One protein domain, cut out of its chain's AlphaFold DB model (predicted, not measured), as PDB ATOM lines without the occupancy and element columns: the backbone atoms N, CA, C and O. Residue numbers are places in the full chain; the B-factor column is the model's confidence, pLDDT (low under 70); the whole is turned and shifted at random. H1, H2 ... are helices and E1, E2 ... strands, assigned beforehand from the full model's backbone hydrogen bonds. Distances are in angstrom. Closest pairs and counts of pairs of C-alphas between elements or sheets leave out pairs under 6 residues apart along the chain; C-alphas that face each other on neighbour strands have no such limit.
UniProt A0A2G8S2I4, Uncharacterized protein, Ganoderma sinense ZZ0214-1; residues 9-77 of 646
ATOM      1  N   ALA A   9     146.397  98.914 187.341       92.62
ATOM      2  CA  ALA A   9     145.731  98.345 188.512       92.62
ATOM      3  C   ALA A   9     144.251  98.035 188.226       92.62
ATOM      4  O   ALA A   9     143.517  98.873 187.697       92.62
ATOM      5  N   CYS A  10     143.787  96.840 188.595       87.75
ATOM      6  CA  CYS A  10     142.365  96.510 188.560       87.75
ATOM      7  C   CYS A  10     141.618  97.282 189.649       87.75
ATOM      8  O   CYS A  10     141.906  97.119 190.831       87.75
ATOM      9  N   LYS A  11     140.605  98.070 189.277       82.31
ATOM     10  CA  LYS A  11     139.823  98.863 190.244       82.31
ATOM     11  C   LYS A  11     139.035  98.020 191.259       82.31
ATOM     12  O   LYS A  11     138.649  98.553 192.288       82.31
ATOM     13  N   HIS A  12     138.796  96.737 190.973       79.19
ATOM     14  CA  HIS A  12     137.999  95.846 191.825       79.19
ATOM     15  C   HIS A  12     138.844  95.167 192.917       79.19
ATOM     16  O   HIS A  12     138.427  95.128 194.066       79.19
ATOM     17  N   CYS A  13     140.033  94.646 192.579       85.50
ATOM     18  CA  CYS A  13     140.889  93.908 193.528       85.50
ATOM     19  C   CYS A  13     142.303  94.490 193.713       85.50
ATOM     20  O   CYS A  13     143.154  93.853 194.328       85.50
ATOM     21  N   GLN A  14     142.580  95.661 193.134       89.00
ATOM     22  CA  GLN A  14     143.846  96.409 193.205       89.00
ATOM     23  C   GLN A  14     145.104  95.698 192.662       89.00
ATOM     24  O   GLN A  14     146.168  96.310 192.616       89.00
ATOM     25  N   LYS A  15     145.005  94.460 192.150       93.50
ATOM     26  CA  LYS A  15     146.120  93.786 191.460       93.50
ATOM     27  C   LYS A  15     146.619  94.621 190.278       93.50
ATOM     28  O   LYS A  15     145.824  95.034 189.431       93.50
ATOM     29  N   VAL A  16     147.931  94.841 190.221       94.56
ATOM     30  CA  VAL A  16     148.617  95.566 189.143       94.56
ATOM     31  C   VAL A  16     149.049  94.584 188.059       94.56
ATOM     32  O   VAL A  16     149.598  93.526 188.356       94.56
ATOM     33  N   PHE A  17     148.800  94.939 186.801       95.44
ATOM     34  CA  PHE A  17     149.153  94.136 185.634       95.44
ATOM     35  C   PHE A  17     150.119  94.914 184.740       95.44
ATOM     36  O   PHE A  17     149.802  96.016 184.289       95.44
ATOM     37  N   SER A  18     151.280  94.322 184.464       93.88
ATOM     38  CA  SER A  18     152.258  94.827 183.491       93.88
ATOM     39  C   SER A  18     151.749  94.727 182.048       93.88
ATOM     40  O   SER A  18     152.071  95.575 181.223       93.88
ATOM     41  N   ASP A  19     150.905  93.734 181.751       93.44
ATOM     42  CA  ASP A  19     150.315  93.510 180.429       93.44
ATOM     43  C   ASP A  19     148.804  93.831 180.390       93.44
ATOM     44  O   ASP A  19     148.006  93.401 181.230       93.44
ATOM     45  N   SER A  20     148.388  94.549 179.341       89.62
ATOM     46  CA  SER A  20     146.983  94.852 179.037       89.62
ATOM     47  C   SER A  20     146.170  93.627 178.572       89.62
ATOM     48  O   SER A  20     144.935  93.667 178.610       89.62
ATOM     49  N   GLY A  21     146.823  92.550 178.124       92.81
ATOM     50  CA  GLY A  21     146.220  91.240 177.870       92.81
ATOM     51  C   GLY A  21     145.833  90.535 179.171       92.81
ATOM     52  O   GLY A  21     144.657  90.208 179.368       92.81
ATOM     53  N   LEU A  22     146.784  90.397 180.101       93.81
ATOM     54  CA  LEU A  22     146.528  89.881 181.453       93.81
ATOM     55  C   LEU A  22     145.469  90.703 182.202       93.81
ATOM     56  O   LEU A  22     144.553  90.114 182.777       93.81
ATOM     57  N   TYR A  23     145.512  92.037 182.113       93.31
ATOM     58  CA  TYR A  23     144.481  92.921 182.672       93.31
ATOM     59  C   TYR A  23     143.070  92.580 182.153       93.31
ATOM     60  O   TYR A  23     142.137  92.410 182.936       93.31
ATOM     61  N   ARG A  24     142.902  92.398 180.831       88.56
ATOM     62  CA  ARG A  24     141.609  92.016 180.225       88.56
ATOM     63  C   ARG A  24     141.174  90.591 180.574       88.56
ATOM     64  O   ARG A  24     139.983  90.354 180.765       88.56
ATOM     65  N   LYS A  25     142.104  89.633 180.679       92.81
ATOM     66  CA  LYS A  25     141.790  88.274 181.158       92.81
ATOM     67  C   LYS A  25     141.331  88.309 182.617       92.81
ATOM     68  O   LYS A  25     140.338  87.671 182.947       92.81
ATOM     69  N   HIS A  26     141.987  89.113 183.449       93.06
ATOM     70  CA  HIS A  26     141.617  89.308 184.842       93.06
ATOM     71  C   HIS A  26     140.253  89.992 185.010       93.06
ATOM     72  O   HIS A  26     139.455  89.496 185.793       93.06
ATOM     73  N   LEU A  27     139.924  91.048 184.254       87.69
ATOM     74  CA  LEU A  27     138.605  91.703 184.346       87.69
ATOM     75  C   LEU A  27     137.417  90.755 184.088       87.69
ATOM     76  O   LEU A  27     136.324  91.017 184.578       87.69
ATOM     77  N   ARG A  28     137.621  89.646 183.360       85.75
ATOM     78  CA  ARG A  28     136.591  88.616 183.133       85.75
ATOM     79  C   ARG A  28     136.427  87.623 184.292       85.75
ATOM     80  O   ARG A  28     135.366  87.024 184.400       85.75
ATOM     81  N   GLY A  29     137.453  87.444 185.127       86.12
ATOM     82  CA  GLY A  29     137.454  86.507 186.262       86.12
ATOM     83  C   GLY A  29     137.576  87.164 187.643       86.12
ATOM     84  O   GLY A  29     137.545  86.472 188.655       86.12
ATOM     85  N   CYS A  30     137.746  88.486 187.711       88.44
ATOM     86  CA  CYS A  30     137.710  89.226 188.963       88.44
ATOM     87  C   CYS A  30     136.294  89.170 189.537       88.44
ATOM     88  O   CYS A  30     135.319  89.311 188.796       88.44
ATOM     89  N   SER A  31     136.179  89.011 190.855       76.94
ATOM     90  CA  SER A  31     134.892  89.076 191.539       76.94
ATOM     91  C   SER A  31     134.164  90.368 191.156       76.94
ATOM     92  O   SER A  31     134.699  91.475 191.272       76.94
ATOM     93  N   LYS A  32     132.915  90.235 190.701       83.31
ATOM     94  CA  LYS A  32     132.044  91.375 190.379       83.31
ATOM     95  C   LYS A  32     131.419  91.993 191.641       83.31
ATOM     96  O   LYS A  32     130.287  92.467 191.603       83.31
ATOM     97  N   VAL A  33     132.152  91.917 192.751       88.38
ATOM     98  CA  VAL A  33     131.781  92.403 194.076       88.38
ATOM     99  C   VAL A  33     132.562  93.690 194.305       88.38
ATOM    100  O   VAL A  33     133.792  93.669 194.305       88.38
ATOM    101  N   VAL A  34     131.860  94.807 194.460       86.44
ATOM    102  CA  VAL A  34     132.452  96.116 194.749       86.44
ATOM    103  C   VAL A  34     131.866  96.615 196.059       86.44
ATOM    104  O   VAL A  34     130.679  96.926 196.130       86.44
ATOM    105  N   THR A  35     132.696  96.693 197.094       87.69
ATOM    106  CA  THR A  35     132.313  97.279 198.382       87.69
ATOM    107  C   THR A  35     132.755  98.736 198.427       87.69
ATOM    108  O   THR A  35     133.922  99.048 198.189       87.69
ATOM    109  N   GLY A  36     131.816  99.630 198.726       85.69
ATOM    110  CA  GLY A  36     132.047 101.053 198.937       85.69
ATOM    111  C   GLY A  36     131.546 101.499 200.308       85.69
ATOM    112  O   GLY A  36     130.864 100.758 201.018       85.69
ATOM    113  N   ARG A  37     131.898 102.726 200.695       81.94
ATOM    114  CA  ARG A  37     131.511 103.323 201.976       81.94
ATOM    115  C   ARG A  37     130.870 104.686 201.739       81.94
ATOM    116  O   ARG A  37     131.466 105.541 201.089       81.94
ATOM    117  N   TRP A  38     129.671 104.873 202.272       80.00
ATOM    118  CA  TRP A  38     129.010 106.168 202.422       80.00
ATOM    119  C   TRP A  38     129.389 106.801 203.769       80.00
ATOM    120  O   TRP A  38     129.999 106.153 204.623       80.00
ATOM    121  N   ALA A  39     128.981 108.050 204.000       74.81
ATOM    122  CA  ALA A  39     129.158 108.711 205.296       74.81
ATOM    123  C   ALA A  39     128.478 107.947 206.457       74.81
ATOM    124  O   ALA A  39     128.966 107.968 207.582       74.81
ATOM    125  N   ASN A  40     127.386 107.237 206.162       74.56
ATOM    126  CA  ASN A  40     126.487 106.563 207.100       74.56
ATOM    127  C   ASN A  40     126.483 105.021 207.008       74.56
ATOM    128  O   ASN A  40     125.697 104.384 207.702       74.56
ATOM    129  N   GLY A  41     127.333 104.391 206.188       82.50
ATOM    130  CA  GLY A  41     127.344 102.926 206.093       82.50
ATOM    131  C   GLY A  41     128.295 102.338 205.053       82.50
ATOM    132  O   GLY A  41     128.922 103.053 204.273       82.50
ATOM    133  N   LEU A  42     128.395 101.011 205.042       86.31
ATOM    134  CA  LEU A  42     129.015 100.237 203.965       86.31
ATOM    135  C   LEU A  42     127.923  99.718 203.029       86.31
ATOM    136  O   LEU A  42     126.851  99.317 203.480       86.31
ATOM    137  N   TYR A  43     128.217  99.687 201.734       90.94
ATOM    138  CA  TYR A  43     127.378  99.043 200.733       90.94
ATOM    139  C   TYR A  43     128.233  98.085 199.911       90.94
ATOM    140  O   TYR A  43     129.347  98.419 199.507       90.94
ATOM    141  N   THR A  44     127.714  96.890 199.650       93.00
ATOM    142  CA  THR A  44     128.351  95.936 198.739       93.00
ATOM    143  C   THR A  44     127.466  95.752 197.521       93.00
ATOM    144  O   THR A  44     126.271  95.511 197.648       93.00
ATOM    145  N   VAL A  45     128.048  95.889 196.334       93.81
ATOM    146  CA  VAL A  45     127.366  95.710 195.053       93.81
ATOM    147  C   VAL A  45     127.865  94.430 194.412       93.81
ATOM    148  O   VAL A  45     129.073  94.262 194.255       93.81
ATOM    149  N   THR A  46     126.959  93.551 194.003       93.62
ATOM    150  CA  THR A  46     127.281  92.340 193.245       93.62
ATOM    151  C   THR A  46     126.546  92.357 191.914       93.62
ATOM    152  O   THR A  46     125.323  92.455 191.895       93.62
ATOM    153  N   SER A  47     127.258  92.237 190.791       89.25
ATOM    154  CA  SER A  47     126.592  91.960 189.509       89.25
ATOM    155  C   SER A  47     126.050  90.534 189.534       89.25
ATOM    156  O   SER A  47     126.829  89.579 189.608       89.25
ATOM    157  N   GLY A  48     124.726  90.417 189.474       86.50
ATOM    158  CA  GLY A  48     124.013  89.159 189.324       86.50
ATOM    159  C   GLY A  48     124.127  88.588 187.911       86.50
ATOM    160  O   GLY A  48     124.900  89.058 187.061       86.50
ATOM    161  N   THR A  49     123.333  87.554 187.660       80.88
ATOM    162  CA  THR A  49     123.046  87.059 186.311       80.88
ATOM    163  C   THR A  49     122.366  88.149 185.475       80.88
ATOM    164  O   THR A  49     121.828  89.116 186.009       80.88
ATOM    165  N   GLU A  50     122.472  88.046 184.148       87.38
ATOM    166  CA  GLU A  50     121.794  88.940 183.182       87.38
ATOM    167  C   GLU A  50     122.161  90.440 183.254       87.38
ATOM    168  O   GLU A  50     121.619  91.256 182.520       87.38
ATOM    169  N   GLY A  51     123.153  90.816 184.071       85.12
ATOM    170  CA  GLY A  51     123.608  92.204 184.206       85.12
ATOM    171  C   GLY A  51     122.877  93.008 185.284       85.12
ATOM    172  O   GLY A  51     123.214  94.176 185.479       85.12
ATOM    173  N   VAL A  52     121.958  92.380 186.028       92.31
ATOM    174  CA  VAL A  52     121.306  92.978 187.201       92.31
ATOM    175  C   VAL A  52     122.357  93.372 188.244       92.31
ATOM    176  O   VAL A  52     123.327  92.650 188.496       92.31
ATOM    177  N   ILE A  53     122.182  94.541 188.854       94.19
ATOM    178  CA  ILE A  53     123.065  95.085 189.884       94.19
ATOM    179  C   ILE A  53     122.389  94.881 191.238       94.19
ATOM    180  O   ILE A  53     121.402  95.545 191.535       94.19
ATOM    181  N   VAL A  54     122.921  93.983 192.068       95.06
ATOM    182  CA  VAL A  54     122.359  93.681 193.392       95.06
ATOM    183  C   VAL A  54     123.092  94.491 194.464       95.06
ATOM    184  O   VAL A  54     124.322  94.455 194.538       95.06
ATOM    185  N   CYS A  55     122.361  95.237 195.293       95.19
ATOM    186  CA  CYS A  55     122.885  96.080 196.362       95.19
ATOM    187  C   CYS A  55     122.552  95.517 197.753       95.19
ATOM    188  O   CYS A  55     121.398  95.460 198.181       95.19
ATOM    189  N   HIS A  56     123.608  95.191 198.492       94.12
ATOM    190  CA  HIS A  56     123.593  94.697 199.868       94.12
ATOM    191  C   HIS A  56     123.911  95.840 200.836       94.12
ATOM    192  O   HIS A  56     124.919  95.812 201.542       94.12
ATOM    193  N   CYS A  57     123.115  96.911 200.796       92.31
ATOM    194  CA  CYS A  57     123.200  97.993 201.775       92.31
ATOM    195  C   CYS A  57     122.129  97.841 202.864       92.31
ATOM    196  O   CYS A  57     121.141  97.136 202.683       92.31
ATOM    197  N   THR A  58     122.308  98.531 203.989       87.81
ATOM    198  CA  THR A  58     121.384  98.486 205.135       87.81
ATOM    199  C   THR A  58     120.147  99.383 204.983       87.81
ATOM    200  O   THR A  58     119.366  99.490 205.923       87.81
ATOM    201  N   ASN A  59     119.957 100.055 203.839       84.56
ATOM    202  CA  ASN A  59     118.822 100.956 203.613       84.56
ATOM    203  C   ASN A  59     117.501 100.166 203.523       84.56
ATOM    204  O   ASN A  59     117.351  99.400 202.575       84.56
ATOM    205  N   PRO A  60     116.514 100.381 204.420       82.69
ATOM    206  CA  PRO A  60     115.218  99.697 204.352       82.69
ATOM    207  C   PRO A  60     114.386 100.096 203.121       82.69
ATOM    208  O   PRO A  60     113.370  99.471 202.841       82.69
ATOM    209  N   ARG A  61     114.802 101.136 202.382       84.94
ATOM    210  CA  ARG A  61     114.256 101.525 201.071       84.94
ATOM    211  C   ARG A  61     115.127 101.071 199.892       84.94
ATOM    212  O   ARG A  61     114.940 101.556 198.779       84.94
ATOM    213  N   CYS A  62     116.115 100.201 200.106       90.12
ATOM    214  CA  CYS A  62     116.857  99.599 199.003       90.12
ATOM    215  C   CYS A  62     115.918  98.689 198.203       90.12
ATOM    216  O   CYS A  62     115.314  97.786 198.769       90.12
ATOM    217  N   ALA A  63     115.854  98.864 196.881       85.06
ATOM    218  CA  ALA A  63     115.156  97.915 196.007       85.06
ATOM    219  C   ALA A  63     115.873  96.551 195.917       85.06
ATOM    220  O   ALA A  63     115.355  95.622 195.308       85.06
ATOM    221  N   HIS A  64     117.078  96.452 196.494       92.31
ATOM    222  CA  HIS A  64     118.054  95.364 196.408       92.31
ATOM    223  C   HIS A  64     118.538  95.009 195.002       92.31
ATOM    224  O   HIS A  64     119.704  94.662 194.875       92.31
ATOM    225  N   GLU A  65     117.744  95.181 193.951       95.88
ATOM    226  CA  GLU A  65     118.101  94.863 192.569       95.88
ATOM    227  C   GLU A  65     117.837  96.051 191.637       95.88
ATOM    228  O   GLU A  65     116.806  96.717 191.718       95.88
ATOM    229  N   TYR A  66     118.783  96.329 190.737       95.31
ATOM    230  CA  TYR A  66     118.699  97.420 189.768       95.31
ATOM    231  C   TYR A  66     119.009  96.897 188.363       95.31
ATOM    232  O   TYR A  66     120.100  96.388 188.102       95.31
ATOM    233  N   LEU A  67     118.059  97.072 187.442       94.12
ATOM    234  CA  LEU A  67     118.188  96.667 186.033       94.12
ATOM    235  C   LEU A  67     119.134  97.570 185.223       94.12
ATOM    236  O   LEU A  67     119.524  97.223 184.112       94.12
ATOM    237  N   SER A  68     119.501  98.742 185.749       92.50
ATOM    238  CA  SER A  68     120.387  99.687 185.070       92.50
ATOM    239  C   SER A  68     121.384 100.340 186.024       92.50
ATOM    240  O   SER A  68     121.111 100.578 187.205       92.50
ATOM    241  N   VAL A  69     122.552 100.685 185.474       87.62
ATOM    242  CA  VAL A  69     123.591 101.441 186.184       87.62
ATOM    243  C   VAL A  69     123.056 102.790 186.660       87.62
ATOM    244  O   VAL A  69     123.445 103.241 187.732       87.62
ATOM    245  N   ASP A  70     122.165 103.431 185.903       86.25
ATOM    246  CA  ASP A  70     121.641 104.753 186.247       86.25
ATOM    247  C   ASP A  70     120.542 104.701 187.319       86.25
ATOM    248  O   ASP A  70     120.513 105.574 188.183       86.25
ATOM    249  N   GLY A  71     119.739 103.630 187.378       89.19
ATOM    250  CA  GLY A  71     118.852 103.366 188.519       89.19
ATOM    251  C   GLY A  71     119.641 103.144 189.815       89.19
ATOM    252  O   GLY A  71     119.333 103.740 190.848       89.19
ATOM    253  N   PHE A  72     120.738 102.379 189.743       91.88
ATOM    254  CA  PHE A  72     121.667 102.251 190.868       91.88
ATOM    255  C   PHE A  72     122.366 103.584 191.205       91.88
ATOM    256  O   PHE A  72     122.525 103.907 192.382       91.88
ATOM    257  N   LYS A  73     122.741 104.404 190.208       86.94
ATOM    258  CA  LYS A  73     123.270 105.758 190.453       86.94
ATOM    259  C   LYS A  73     122.260 106.640 191.179       86.94
ATOM    260  O   LYS A  73     122.673 107.353 192.084       86.94
ATOM    261  N   GLY A  74     120.975 106.590 190.823       86.06
ATOM    262  CA  GLY A  74     119.908 107.294 191.543       86.06
ATOM    263  C   GLY A  74     119.923 106.930 193.027       86.06
ATOM    264  O   GLY A  74     120.147 107.794 193.874       86.06
ATOM    265  N   HIS A  75     119.860 105.629 193.326       87.50
ATOM    266  CA  HIS A  75     119.925 105.105 194.694       87.50
ATOM    267  C   HIS A  75     121.152 105.579 195.504       87.50
ATOM    268  O   HIS A  75     121.016 105.834 196.699       87.50
ATOM    269  N   ILE A  76     122.333 105.725 194.887       84.25
ATOM    270  CA  ILE A  76     123.553 106.188 195.587       84.25
ATOM    271  C   ILE A  76     123.793 107.707 195.538       84.25
ATOM    272  O   ILE A  76     124.736 108.172 196.177       84.25
ATOM    273  N   SER A  77     123.028 108.470 194.748       77.12
ATOM    274  CA  SER A  77     123.248 109.915 194.543       77.12
ATOM    275  C   SER A  77     122.186 110.805 195.184       77.12
ATOM    276  O   SER A  77     122.449 111.989 195.410       77.12
TER     277      SER A  77
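AT A GLANCE: This is residues 9 to 77 of the 646 residues of an uncharacterized protein of Ganoderma sinense ZZ0214-1 (UniProt A0A2G8S2I4). One end is a loop and helix H1; the other is a meander sheet, E1 E2 E3, each strand the antiparallel neighbour of the one before, with helix H2 beside E3. The printed part has 69 residues; its named elements run H1 E1 E2 E3 H2, class mixed. It is loose, radius of gyration of the C-alphas 13.9 A, spanning 42 by 28 by 16 A.

HOW THE PARTS SIT: H1, residues 20 to 29, is apart from E2, residues 41 to 47. E2 forms hairpins with E1, residues 33 to 38, and E3, residues 53 to 57; N 34 and O 45 are 2.8 A apart, N 54 and O 46 2.9 A. H2, residues 69 to 77, is on the sheet, over none of its strands; C-alphas 53 and 72 are closest between E3 and H2, 7.4 A. O i to N i+4 pairs within hydrogen-bond range: 4 of 6 in H1, every one in H2.

IN THESE COORDINATES: H1 begins at C-alpha (146.983, 94.852, 179.037); E2 is 19.9 A long; H2 ends at (123.248, 109.915, 194.543).

THE WHOLE: The printed part has no cut; the link E3 to H2 is long; no printed residue has pLDDT under 70.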